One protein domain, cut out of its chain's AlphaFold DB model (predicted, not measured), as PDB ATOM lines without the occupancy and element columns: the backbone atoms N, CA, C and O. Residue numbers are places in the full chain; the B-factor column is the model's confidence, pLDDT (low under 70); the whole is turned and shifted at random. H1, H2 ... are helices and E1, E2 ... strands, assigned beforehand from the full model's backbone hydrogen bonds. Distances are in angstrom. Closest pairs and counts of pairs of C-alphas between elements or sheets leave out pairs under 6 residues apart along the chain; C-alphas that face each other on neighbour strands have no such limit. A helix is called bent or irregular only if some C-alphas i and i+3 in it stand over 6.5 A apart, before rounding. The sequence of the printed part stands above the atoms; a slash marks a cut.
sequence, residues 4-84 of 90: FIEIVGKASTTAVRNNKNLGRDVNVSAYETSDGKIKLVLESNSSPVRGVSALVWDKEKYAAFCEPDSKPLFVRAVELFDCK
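This is residues 4 to 84 of the 90 residues of an uncharacterized protein of Deefgea sp. CFH1-16 (UniProt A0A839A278). A strongly twisted antiparallel sheet of five strands, built along the long, sharply bent strand E3, has two short helices, H2 and H1, over one face, with no named helix over the other. H2 crosses E3 and E4, while H1 runs along short E5 near one end of the sheet. The 81 printed residues have five named strands followed by two named helices, in the order E1 E2 E3 E4 E5 H1 H2, of mixed class. The sheet is branched, with the neighbour pairs E1 and E3, E2 and E3, E3 and E4, E4 and E5, and E2 E3 E4 E5 form a meander, each strand the antiparallel neighbour of the one before. The whole is compact, with a radius of gyration of the C-alphas of 12.0 A and spans of 33 by 30 by 19 A.

E1, residues 4 to 7, is the antiparallel neighbour of E3, residues 20 to 32, with N 30 and O 6 2.8 A apart, within hydrogen-bond range. E2, residues 13 to 17, forms a hairpin with E3, with N 22 and O 15 within hydrogen-bond range at 2.9 A. E3 bends by 82 degrees at residue 24, and its pairing is staggered: residues 20 to 26 pair with E2, and residues 29 to 31 with E1. E1 and E2 lie on one side of E3, and E4, residues 38 to 44, lies on the other side. E3 and E4 form a hairpin, with N 39 and O 31 2.7 A apart, within hydrogen-bond range. E4 and E5, residues 55 to 57, form another, with N 40 and O 55 within hydrogen-bond range at 2.8 A. H1, residues 59 to 66, is on the sheet at a height of 9.6 A, over E5 and along it at 8 degrees on the local plane; it is only just not over E4, on which 2 of its 8 C-alphas fall. H2, residues 73 to 79, is on the same face at a height of 8.2 A, only just over E3 and E4, with 3 of its 7 C-alphas falling on each. It runs across the strands, at 64 degrees to E3 on the local plane, and its closest C-alphas to E3 are those of Ala 77 and Val 28, 6.3 A apart. H1 and H2 are close but not clearly touching, about perpendicular at 77 degrees, with the C-alphas of Cys 66 and Leu 73 closest at 6.6 A. In both helices every O i to N i+4 pair is within hydrogen-bond range.

E1 begins at C-alpha 4, at (246.343, 189.640, 257.599). From first to last C-alpha, E2 measures 13.2 A, E3 29.1 A and E4 19.1 A; H1 measures 10.6 A. H2 ends at C-alpha 79, at (246.912, 201.678, 240.744).

The C-alphas of Asn 19 and Asp 35 are the two farthest apart, at 35.5 A. The printed part has no cut and no long link. Its mean pLDDT is 88.8; residue 9 and residues 11 to 12 are under 70.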
ATOM      1  N   PHE A   4     245.292 188.886 258.289       90.94
ATOM      2  CA  PHE A   4     246.343 189.640 257.599       90.94
ATOM      3  C   PHE A   4     247.413 188.696 257.030       90.94
ATOM      4  O   PHE A   4     247.832 187.759 257.716       90.94
ATOM      5  N   ILE A   5     247.834 188.951 255.792       90.62
ATOM      6  CA  ILE A   5     248.896 188.210 255.105       90.62
ATOM      7  C   ILE A   5     250.145 189.083 255.034       90.62
ATOM      8  O   ILE A   5     251.163 188.752 255.637       90.62
ATOM      9  N   GLU A   6     250.063 190.200 254.307       89.62
ATOM     10  CA  GLU A   6     251.210 191.052 253.999       89.62
ATOM     11  C   GLU A   6     250.796 192.451 253.515       89.62
ATOM     12  O   GLU A   6     249.630 192.710 253.207       89.62
ATOM     13  N   ILE A   7     251.785 193.341 253.402       87.81
ATOM     14  CA  ILE A   7     251.671 194.594 252.652       87.81
ATOM     15  C   ILE A   7     252.190 194.342 251.231       87.81
ATOM     16  O   ILE A   7     253.361 194.013 251.048       87.81
ATOM     17  N   VAL A   8     251.335 194.543 250.231       87.44
ATOM     18  CA  VAL A   8     251.608 194.276 248.814       87.44
ATOM     19  C   VAL A   8     252.545 195.340 248.252       87.44
ATOM     20  O   VAL A   8     252.112 196.427 247.872       87.44
ATOM     21  N   GLY A   9     253.840 195.023 248.207       65.69
ATOM     22  CA  GLY A   9     254.880 195.970 247.814       65.69
ATOM     23  C   GLY A   9     254.947 197.148 248.794       65.69
ATOM     24  O   GLY A   9     254.274 198.159 248.645       65.69
ATOM     25  N   LYS A  10     255.766 197.044 249.837       71.56
ATOM     26  CA  LYS A  10     255.905 198.112 250.838       71.56
ATOM     27  C   LYS A  10     256.660 199.310 250.255       71.56
ATOM     28  O   LYS A  10     257.796 199.140 249.818       71.56
ATOM     29  N   ALA A  11     256.078 200.512 250.298       67.31
ATOM     30  CA  ALA A  11     256.751 201.703 249.765       67.31
ATOM     31  C   ALA A  11     256.574 203.008 250.554       67.31
ATOM     32  O   ALA A  11     257.157 204.000 250.134       67.31
ATOM     33  N   SER A  12     255.835 203.037 251.678       69.06
ATOM     34  CA  SER A  12     255.690 204.261 252.504       69.06
ATOM     35  C   SER A  12     255.351 205.485 251.627       69.06
ATOM     36  O   SER A  12     256.028 206.508 251.628       69.06
ATOM     37  N   THR A  13     254.345 205.330 250.756       73.56
ATOM     38  CA  THR A  13     254.100 206.274 249.656       73.56
ATOM     39  C   THR A  13     252.932 207.216 249.950       73.56
ATOM     40  O   THR A  13     252.064 206.931 250.776       73.56
ATOM     41  N   THR A  14     252.905 208.364 249.274       81.81
ATOM     42  CA  THR A  14     251.717 209.225 249.215       81.81
ATOM     43  C   THR A  14     250.899 208.813 247.996       81.81
ATOM     44  O   THR A  14     251.446 208.699 246.900       81.81
ATOM     45  N   ALA A  15     249.591 208.610 248.154       82.06
ATOM     46  CA  ALA A  15     248.702 208.270 247.043       82.06
ATOM     47  C   ALA A  15     247.626 209.339 246.832       82.06
ATOM     48  O   ALA A  15     247.132 209.951 247.780       82.06
ATOM     49  N   VAL A  16     247.238 209.544 245.575       83.12
ATOM     50  CA  VAL A  16     246.204 210.498 245.163       83.12
ATOM     51  C   VAL A  16     245.126 209.768 244.373       83.12
ATOM     52  O   VAL A  16     245.440 209.038 243.436       83.12
ATOM     53  N   ARG A  17     243.854 210.011 244.699       85.06
ATOM     54  CA  ARG A  17     242.685 209.502 243.961       85.06
ATOM     55  C   ARG A  17     241.764 210.667 243.626       85.06
ATOM     56  O   ARG A  17     241.399 211.425 244.520       85.06
ATOM     57  N   ASN A  18     241.393 210.842 242.357       84.56
ATOM     58  CA  ASN A  18     240.549 211.963 241.900       84.56
ATOM     59  C   ASN A  18     241.047 213.344 242.383       84.56
ATOM     60  O   ASN A  18     240.275 214.137 242.918       84.56
ATOM     61  N   ASN A  19     242.353 213.603 242.254       81.12
ATOM     62  CA  ASN A  19     243.041 214.810 242.744       81.12
ATOM     63  C   ASN A  19     242.953 215.057 244.265       81.12
ATOM     64  O   ASN A  19     243.344 216.124 244.734       81.12
ATOM     65  N   LYS A  20     242.489 214.082 245.060       82.38
ATOM     66  CA  LYS A  20     242.492 214.138 246.527       82.38
ATOM     67  C   LYS A  20     243.629 213.297 247.089       82.38
ATOM     68  O   LYS A  20     243.774 212.129 246.732       82.38
ATOM     69  N   ASN A  21     244.417 213.892 247.979       84.12
ATOM     70  CA  ASN A  21     245.451 213.183 248.723       84.12
ATOM     71  C   ASN A  21     244.794 212.196 249.704       84.12
ATOM     72  O   ASN A  21     243.904 212.585 250.462       84.12
ATOM     73  N   LEU A  22     245.208 210.931 249.659       82.19
ATOM     74  CA  LEU A  22     244.702 209.869 250.529       82.19
ATOM     75  C   LEU A  22     245.454 209.768 251.860       82.19
ATOM     76  O   LEU A  22     244.967 209.110 252.775       82.19
ATOM     77  N   GLY A  23     246.607 210.423 251.976       78.75
ATOM     78  CA  GLY A  23     247.440 210.440 253.171       78.75
ATOM     79  C   GLY A  23     248.893 210.069 252.887       78.75
ATOM     80  O   GLY A  23     249.314 209.909 251.742       78.75
ATOM     81  N   ARG A  24     249.657 209.944 253.973       75.44
ATOM     82  CA  ARG A  24     251.015 209.384 253.982       75.44
ATOM     83  C   ARG A  24     250.944 207.899 254.347       75.44
ATOM     84  O   ARG A  24     249.927 207.453 254.884       75.44
ATOM     85  N   ASP A  25     251.994 207.151 254.017       81.81
ATOM     86  CA  ASP A  25     252.078 205.704 254.247       81.81
ATOM     87  C   ASP A  25     250.889 204.926 253.682       81.81
ATOM     88  O   ASP A  25     250.336 204.026 254.322       81.81
ATOM     89  N   VAL A  26     250.483 205.293 252.466       86.00
ATOM     90  CA  VAL A  26     249.437 204.579 251.747       86.00
ATOM     91  C   VAL A  26     250.020 203.291 251.193       86.00
ATOM     92  O   VAL A  26     250.959 203.318 250.400       86.00
ATOM     93  N   ASN A  27     249.467 202.157 251.603       89.69
ATOM     94  CA  ASN A  27     249.850 200.848 251.100       89.69
ATOM     95  C   ASN A  27     248.604 200.014 250.793       89.69
ATOM     96  O   ASN A  27     247.505 200.307 251.262       89.69
ATOM     97  N   VAL A  28     248.779 198.958 250.007       91.75
ATOM     98  CA  VAL A  28     247.748 197.937 249.827       91.75
ATOM     99  C   VAL A  28     248.087 196.763 250.730       91.75
ATOM    100  O   VAL A  28     249.176 196.210 250.636       91.75
ATOM    101  N   SER A  29     247.157 196.379 251.592       94.25
ATOM    102  CA  SER A  29     247.290 195.242 252.500       94.25
ATOM    103  C   SER A  29     246.469 194.066 251.981       94.25
ATOM    104  O   SER A  29     245.311 194.231 251.582       94.25
ATOM    105  N   ALA A  30     247.065 192.877 251.979       95.06
ATOM    106  CA  ALA A  30     246.411 191.632 251.605       95.06
ATOM    107  C   ALA A  30     245.944 190.871 252.852       95.06
ATOM    108  O   ALA A  30     246.683 190.704 253.826       95.06
ATOM    109  N   TYR A  31     244.711 190.375 252.799       95.38
ATOM    110  CA  TYR A  31     244.071 189.596 253.851       95.38
ATOM    111  C   TYR A  31     243.481 188.309 253.276       95.38
ATOM    112  O   TYR A  31     242.830 188.340 252.240       95.38
ATOM    113  N   GLU A  32     243.619 187.189 253.972       94.94
ATOM    114  CA  GLU A  32     242.931 185.947 253.636       94.94
ATOM    115  C   GLU A  32     241.518 185.971 254.220       94.94
ATOM    116  O   GLU A  32     241.318 186.245 255.407       94.94
ATOM    117  N   THR A  33     240.510 185.715 253.399       94.44
ATOM    118  CA  THR A  33     239.118 185.575 253.835       94.44
ATOM    119  C   THR A  33     238.840 184.153 254.331       94.44
ATOM    120  O   THR A  33     239.615 183.230 254.102       94.44
ATOM    121  N   SER A  34     237.717 183.946 255.023       91.12
ATOM    122  CA  SER A  34     237.350 182.623 255.554       91.12
ATOM    123  C   SER A  34     237.077 181.571 254.473       91.12
ATOM    124  O   SER A  34     237.150 180.384 254.760       91.12
ATOM    125  N   ASP A  35     236.764 182.000 253.251       91.44
ATOM    126  CA  ASP A  35     236.607 181.159 252.060       91.44
ATOM    127  C   ASP A  35     237.920 180.982 251.271       91.44
ATOM    128  O   ASP A  35     237.904 180.445 250.168       91.44
ATOM    129  N   GLY A  36     239.062 181.415 251.820       90.88
ATOM    130  CA  GLY A  36     240.383 181.203 251.223       90.88
ATOM    131  C   GLY A  36     240.715 182.129 250.049       90.88
ATOM    132  O   GLY A  36     241.639 181.833 249.294       90.88
ATOM    133  N   LYS A  37     239.996 183.242 249.882       95.62
ATOM    134  CA  LYS A  37     240.301 184.280 248.886       95.62
ATOM    135  C   LYS A  37     241.207 185.356 249.470       95.62
ATOM    136  O   LYS A  37     241.362 185.482 250.683       95.62
ATOM    137  N   ILE A  38     241.797 186.156 248.592       96.88
ATOM    138  CA  ILE A  38     242.657 187.279 248.946       96.88
ATOM    139  C   ILE A  38     241.863 188.573 248.816       96.88
ATOM    140  O   ILE A  38     241.454 188.974 247.728       96.88
ATOM    141  N   LYS A  39     241.650 189.240 249.944       96.44
ATOM    142  CA  LYS A  39     241.059 190.567 250.040       96.44
ATOM    143  C   LYS A  39     242.164 191.616 250.095       96.44
ATOM    144  O   LYS A  39     242.928 191.662 251.053       96.44
ATOM    145  N   LEU A  40     242.202 192.486 249.097       95.94
ATOM    146  CA  LEU A  40     243.108 193.625 249.018       95.94
ATOM    147  C   LEU A  40     242.407 194.876 249.543       95.94
ATOM    148  O   LEU A  40     241.294 195.197 249.117       95.94
ATOM    149  N   VAL A  41     243.056 195.591 250.455       94.88
ATOM    150  CA  VAL A  41     242.529 196.805 251.087       94.88
ATOM    151  C   VAL A  41     243.556 197.917 250.957       94.88
ATOM    152  O   VAL A  41     244.708 197.738 251.336       94.88
ATOM    153  N   LEU A  42     243.137 199.073 250.442       92.19
ATOM    154  CA  LEU A  42     243.963 200.274 250.462       92.19
ATOM    155  C   LEU A  42     243.913 200.901 251.860       92.19
ATOM    156  O   LEU A  42     242.833 201.231 252.357       92.19
ATOM    157  N   GLU A  43     245.071 201.084 252.479       91.56
ATOM    158  CA  GLU A  43     245.215 201.589 253.842       91.56
ATOM    159  C   GLU A  43     246.152 202.791 253.871       91.56
ATOM    160  O   GLU A  43     247.170 202.802 253.191       91.56
ATOM    161  N   SER A  44     245.828 203.791 254.687       89.69
ATOM    162  CA  SER A  44     246.744 204.867 255.074       89.69
ATOM    163  C   SER A  44     246.990 204.756 256.570       89.69
ATOM    164  O   SER A  44     246.031 204.669 257.339       89.69
ATOM    165  N   ASN A  45     248.259 204.726 256.983       85.56
ATOM    166  CA  ASN A  45     248.643 204.533 258.389       85.56
ATOM    167  C   ASN A  45     247.941 203.315 259.026       85.56
ATOM    168  O   ASN A  45     247.333 203.417 260.094       85.56
ATOM    169  N   SER A  46     247.957 202.179 258.322       83.06
ATOM    170  CA  SER A  46     247.326 200.917 258.753       83.06
ATOM    171  C   SER A  46     245.812 201.001 259.003       83.06
ATOM    172  O   SER A  46     245.241 200.160 259.694       83.06
ATOM    173  N   SER A  47     245.148 202.026 258.464       87.19
ATOM    174  CA  SER A  47     243.698 202.202 258.537       87.19
ATOM    175  C   SER A  47     243.095 202.194 257.132       87.19
ATOM    176  O   SER A  47     243.592 202.921 256.266       87.19
ATOM    177  N   PRO A  48     242.014 201.433 256.875       90.50
ATOM    178  CA  PRO A  48     241.360 201.416 255.569       90.50
ATOM    179  C   PRO A  48     240.945 202.814 255.102       90.50
ATOM    180  O   PRO A  48     240.309 203.574 255.841       90.50
ATOM    181  N   VAL A  49     241.271 203.147 253.854       89.56
ATOM    182  CA  VAL A  49     240.893 204.427 253.246       89.56
ATOM    183  C   VAL A  49     239.375 204.462 253.047       89.56
ATOM    184  O   VAL A  49     238.794 203.646 252.329       89.56
ATOM    185  N   ARG A  50     238.704 205.435 253.676       86.88
ATOM    186  CA  ARG A  50     237.245 205.592 253.572       86.88
ATOM    187  C   ARG A  50     236.820 205.863 252.124       86.88
ATOM    188  O   ARG A  50     237.410 206.695 251.441       86.88
ATOM    189  N   GLY A  51     235.756 205.193 251.674       84.75
ATOM    190  CA  GLY A  51     235.213 205.357 250.317       84.75
ATOM    191  C   GLY A  51     235.997 204.628 249.217       84.75
ATOM    192  O   GLY A  51     235.728 204.835 248.030       84.75
ATOM    193  N   VAL A  52     236.962 203.781 249.584       88.88
ATOM    194  CA  VAL A  52     237.639 202.852 248.673       88.88
ATOM    195  C   VAL A  52     237.168 201.439 249.002       88.88
ATOM    196  O   VAL A  52     237.312 200.973 250.132       88.88
ATOM    197  N   SER A  53     236.571 200.762 248.022       93.06
ATOM    198  CA  SER A  53     236.142 199.373 248.180       93.06
ATOM    199  C   SER A  53     237.342 198.437 248.138       93.06
ATOM    200  O   SER A  53     238.255 198.630 247.340       93.06
ATOM    201  N   ALA A  54     237.313 197.399 248.972       94.38
ATOM    202  CA  ALA A  54     238.277 196.310 248.885       94.38
ATOM    203  C   ALA A  54     238.066 195.499 247.596       94.38
ATOM    204  O   ALA A  54     236.934 195.354 247.128       94.38
ATOM    205  N   LEU A  55     239.142 194.923 247.072       95.25
ATOM    206  CA  LEU A  55     239.084 193.949 245.983       95.25
ATOM    207  C   LEU A  55     239.190 192.545 246.568       95.25
ATOM    208  O   LEU A  55     239.888 192.348 247.558       95.25
ATOM    209  N   VAL A  56     238.507 191.572 245.973       95.88
ATOM    210  CA  VAL A  56     238.595 190.166 246.385       95.88
ATOM    211  C   VAL A  56     238.962 189.332 245.174       95.88
ATOM    212  O   VAL A  56     238.247 189.359 244.172       95.88
ATOM    213  N   TRP A  57     240.071 188.613 245.268       96.75
ATOM    214  CA  TRP A  57     240.607 187.756 244.218       96.75
ATOM    215  C   TRP A  57     240.834 186.343 244.730       96.75
ATOM    216  O   TRP A  57     241.073 186.126 245.916       96.75
ATOM    217  N   ASP A  58     240.826 185.386 243.814       96.38
ATOM    218  CA  ASP A  58     241.306 184.042 244.111       96.38
ATOM    219  C   ASP A  58     242.837 184.039 244.244       96.38
ATOM    220  O   ASP A  58     243.533 184.918 243.717       96.38
ATOM    221  N   LYS A  59     243.373 183.042 244.956       93.81
ATOM    222  CA  LYS A  59     244.811 182.940 245.265       93.81
ATOM    223  C   LYS A  59     245.689 182.933 244.016       93.81
ATOM    224  O   LYS A  59     246.720 183.593 244.004       93.81
ATOM    225  N   GLU A  60     245.258 182.245 242.963       95.75
ATOM    226  CA  GLU A  60     245.992 182.155 241.694       95.75
ATOM    227  C   GLU A  60     246.132 183.522 241.020       95.75
ATOM    228  O   GLU A  60     247.220 183.904 240.593       95.75
ATOM    229  N   LYS A  61     245.048 184.308 241.000       96.00
ATOM    230  CA  LYS A  61     245.060 185.666 240.447       96.00
ATOM    231  C   LYS A  61     245.970 186.593 241.250       96.00
ATOM    232  O   LYS A  61     246.665 187.419 240.665       96.00
ATOM    233  N   TYR A  62     245.964 186.464 242.577       95.50
ATOM    234  CA  TYR A  62     246.865 187.226 243.436       95.50
ATOM    235  C   TYR A  62     248.334 186.846 243.211       95.50
ATOM    236  O   TYR A  62     249.159 187.732 243.014       95.50
ATOM    237  N   ALA A  63     248.648 185.550 243.160       93.62
ATOM    238  CA  ALA A  63     250.004 185.072 242.907       93.62
ATOM    239  C   ALA A  63     250.537 185.578 241.557       93.62
ATOM    240  O   ALA A  63     251.597 186.192 241.517       93.62
ATOM    241  N   ALA A  64     249.748 185.439 240.486       95.00
ATOM    242  CA  ALA A  64     250.107 185.954 239.163       95.00
ATOM    243  C   ALA A  64     250.319 187.478 239.152       95.00
ATOM    244  O   ALA A  64     251.152 187.989 238.408       95.00
ATOM    245  N   PHE A  65     249.583 188.225 239.979       94.31
ATOM    246  CA  PHE A  65     249.790 189.663 240.128       94.31
ATOM    247  C   PHE A  65     251.108 189.995 240.844       94.31
ATOM    248  O   PHE A  65     251.763 190.971 240.475       94.31
ATOM    249  N   CYS A  66     251.511 189.198 241.832       93.12
ATOM    250  CA  CYS A  66     252.748 189.400 242.590       93.12
ATOM    251  C   CYS A  66     254.023 189.040 241.816       93.12
ATOM    252  O   CYS A  66     255.110 189.412 242.261       93.12
ATOM    253  N   GLU A  67     253.907 188.362 240.673       93.94
ATOM    254  CA  GLU A  67     255.055 188.046 239.825       93.94
ATOM    255  C   GLU A  67     255.826 189.316 239.397       93.94
ATOM    256  O   GLU A  67     255.225 190.396 239.229       93.94
ATOM    257  N   PRO A  68     257.162 189.210 239.225       91.06
ATOM    258  CA  PRO A  68     258.000 190.324 238.804       91.06
ATOM    259  C   PRO A  68     257.513 190.967 237.503       91.06
ATOM    260  O   PRO A  68     257.181 190.289 236.535       91.06
ATOM    261  N   ASP A  69     257.532 192.297 237.468       92.00
ATOM    262  CA  ASP A  69     257.159 193.099 236.305       92.00
ATOM    263  C   ASP A  69     258.100 194.306 236.194       92.00
ATOM    264  O   ASP A  69     258.782 194.679 237.151       92.00
ATOM    265  N   SER A  70     258.113 194.935 235.020       89.94
ATOM    266  CA  SER A  70     258.772 196.213 234.748       89.94
ATOM    267  C   SER A  70     258.406 197.324 235.742       89.94
ATOM    268  O   SER A  70     259.249 198.159 236.073       89.94
ATOM    269  N   LYS A  71     257.160 197.340 236.235       87.62
ATOM    270  CA  LYS A  71     256.694 198.310 237.232       87.62
ATOM    271  C   LYS A  71     256.740 197.697 238.642       87.62
ATOM    272  O   LYS A  71     256.250 196.581 238.833       87.62
ATOM    273  N   PRO A  72     257.233 198.428 239.664       89.00
ATOM    274  CA  PRO A  72     257.255 197.929 241.035       89.00
ATOM    275  C   PRO A  72     255.868 197.508 241.534       89.00
ATOM    276  O   PRO A  72     254.878 198.217 241.320       89.00
ATOM    277  N   LEU A  73     255.812 196.384 242.256       90.06
ATOM    278  CA  LEU A  73     254.568 195.785 242.754       90.06
ATOM    279  C   LEU A  73     253.714 196.776 243.558       90.06
ATOM    280  O   LEU A  73     252.502 196.816 243.387       90.06
ATOM    281  N   PHE A  74     254.341 197.633 244.367       87.06
ATOM    282  CA  PHE A  74     253.624 198.631 245.163       87.06
ATOM    283  C   PHE A  74     252.878 199.662 244.303       87.06
ATOM    284  O   PHE A  74     251.759 200.049 244.631       87.06
ATOM    285  N   VAL A  75     253.480 200.108 243.188       88.69
ATOM    286  CA  VAL A  75     252.853 201.081 242.280       88.69
ATOM    287  C   VAL A  75     251.657 200.414 241.625       88.69
ATOM    288  O   VAL A  75     250.557 200.959 241.659       88.69
ATOM    289  N   ARG A  76     251.870 199.205 241.088       91.94
ATOM    290  CA  ARG A  76     250.823 198.393 240.454       91.94
ATOM    291  C   ARG A  76     249.662 198.158 241.418       91.94
ATOM    292  O   ARG A  76     248.512 198.281 241.018       91.94
ATOM    293  N   ALA A  77     249.952 197.850 242.683       91.62
ATOM    294  CA  ALA A  77     248.938 197.568 243.693       91.62
ATOM    295  C   ALA A  77     248.087 198.802 244.007       91.62
ATOM    296  O   ALA A  77     246.863 198.705 244.040       91.62
ATOM    297  N   VAL A  78     248.708 199.971 244.189       90.06
ATOM    298  CA  VAL A  78     247.988 201.234 244.424       90.06
ATOM    299  C   VAL A  78     247.130 201.613 243.208       90.06
ATOM    300  O   VAL A  78     245.983 202.031 243.370       90.06
ATOM    301  N   GLU A  79     247.637 201.402 241.993       91.00
ATOM    302  CA  GLU A  79     246.912 201.678 240.744       91.00
ATOM    303  C   GLU A  79     245.631 200.846 240.575       91.00
ATOM    304  O   GLU A  79     244.690 201.332 239.949       91.00
ATOM    305  N   LEU A  80     245.524 199.662 241.199       91.62
ATOM    306  CA  LEU A  80     244.286 198.858 241.206       91.62
ATOM    307  C   LEU A  80     243.078 199.598 241.800       91.62
ATOM    308  O   LEU A  80     241.939 199.215 241.545       91.62
ATOM    309  N   PHE A  81     243.318 200.627 242.613       90.94
ATOM    310  CA  PHE A  81     242.287 201.409 243.296       90.94
ATOM    311  C   PHE A  81     242.070 202.790 242.656       90.94
ATOM    312  O   PHE A  81     241.618 203.723 243.331       90.94
ATOM    313  N   ASP A  82     242.432 202.950 241.379       90.19
ATOM    314  CA  ASP A  82     242.416 204.222 240.639       90.19
ATOM    315  C   ASP A  82     243.279 205.312 241.298       90.19
ATOM    316  O   ASP A  82     243.003 206.514 241.201       90.19
ATOM    317  N   CYS A  83     244.310 204.894 242.031       87.50
ATOM    318  CA  CYS A  83     245.201 205.793 242.746       87.50
ATOM    319  C   CYS A  83     246.505 205.983 241.972       87.50
ATOM    320  O   CYS A  83     247.017 205.067 241.334       87.50
ATOM    321  N   LYS A  84     247.081 207.178 242.072       85.69
ATOM    322  CA  LYS A  84     248.420 207.489 241.567       85.69
ATOM    323  C   LYS A  84     249.361 207.677 242.741       85.69
ATOM    324  O   LYS A  84     248.995 208.329 243.719       85.69
TER     325      LYS A  84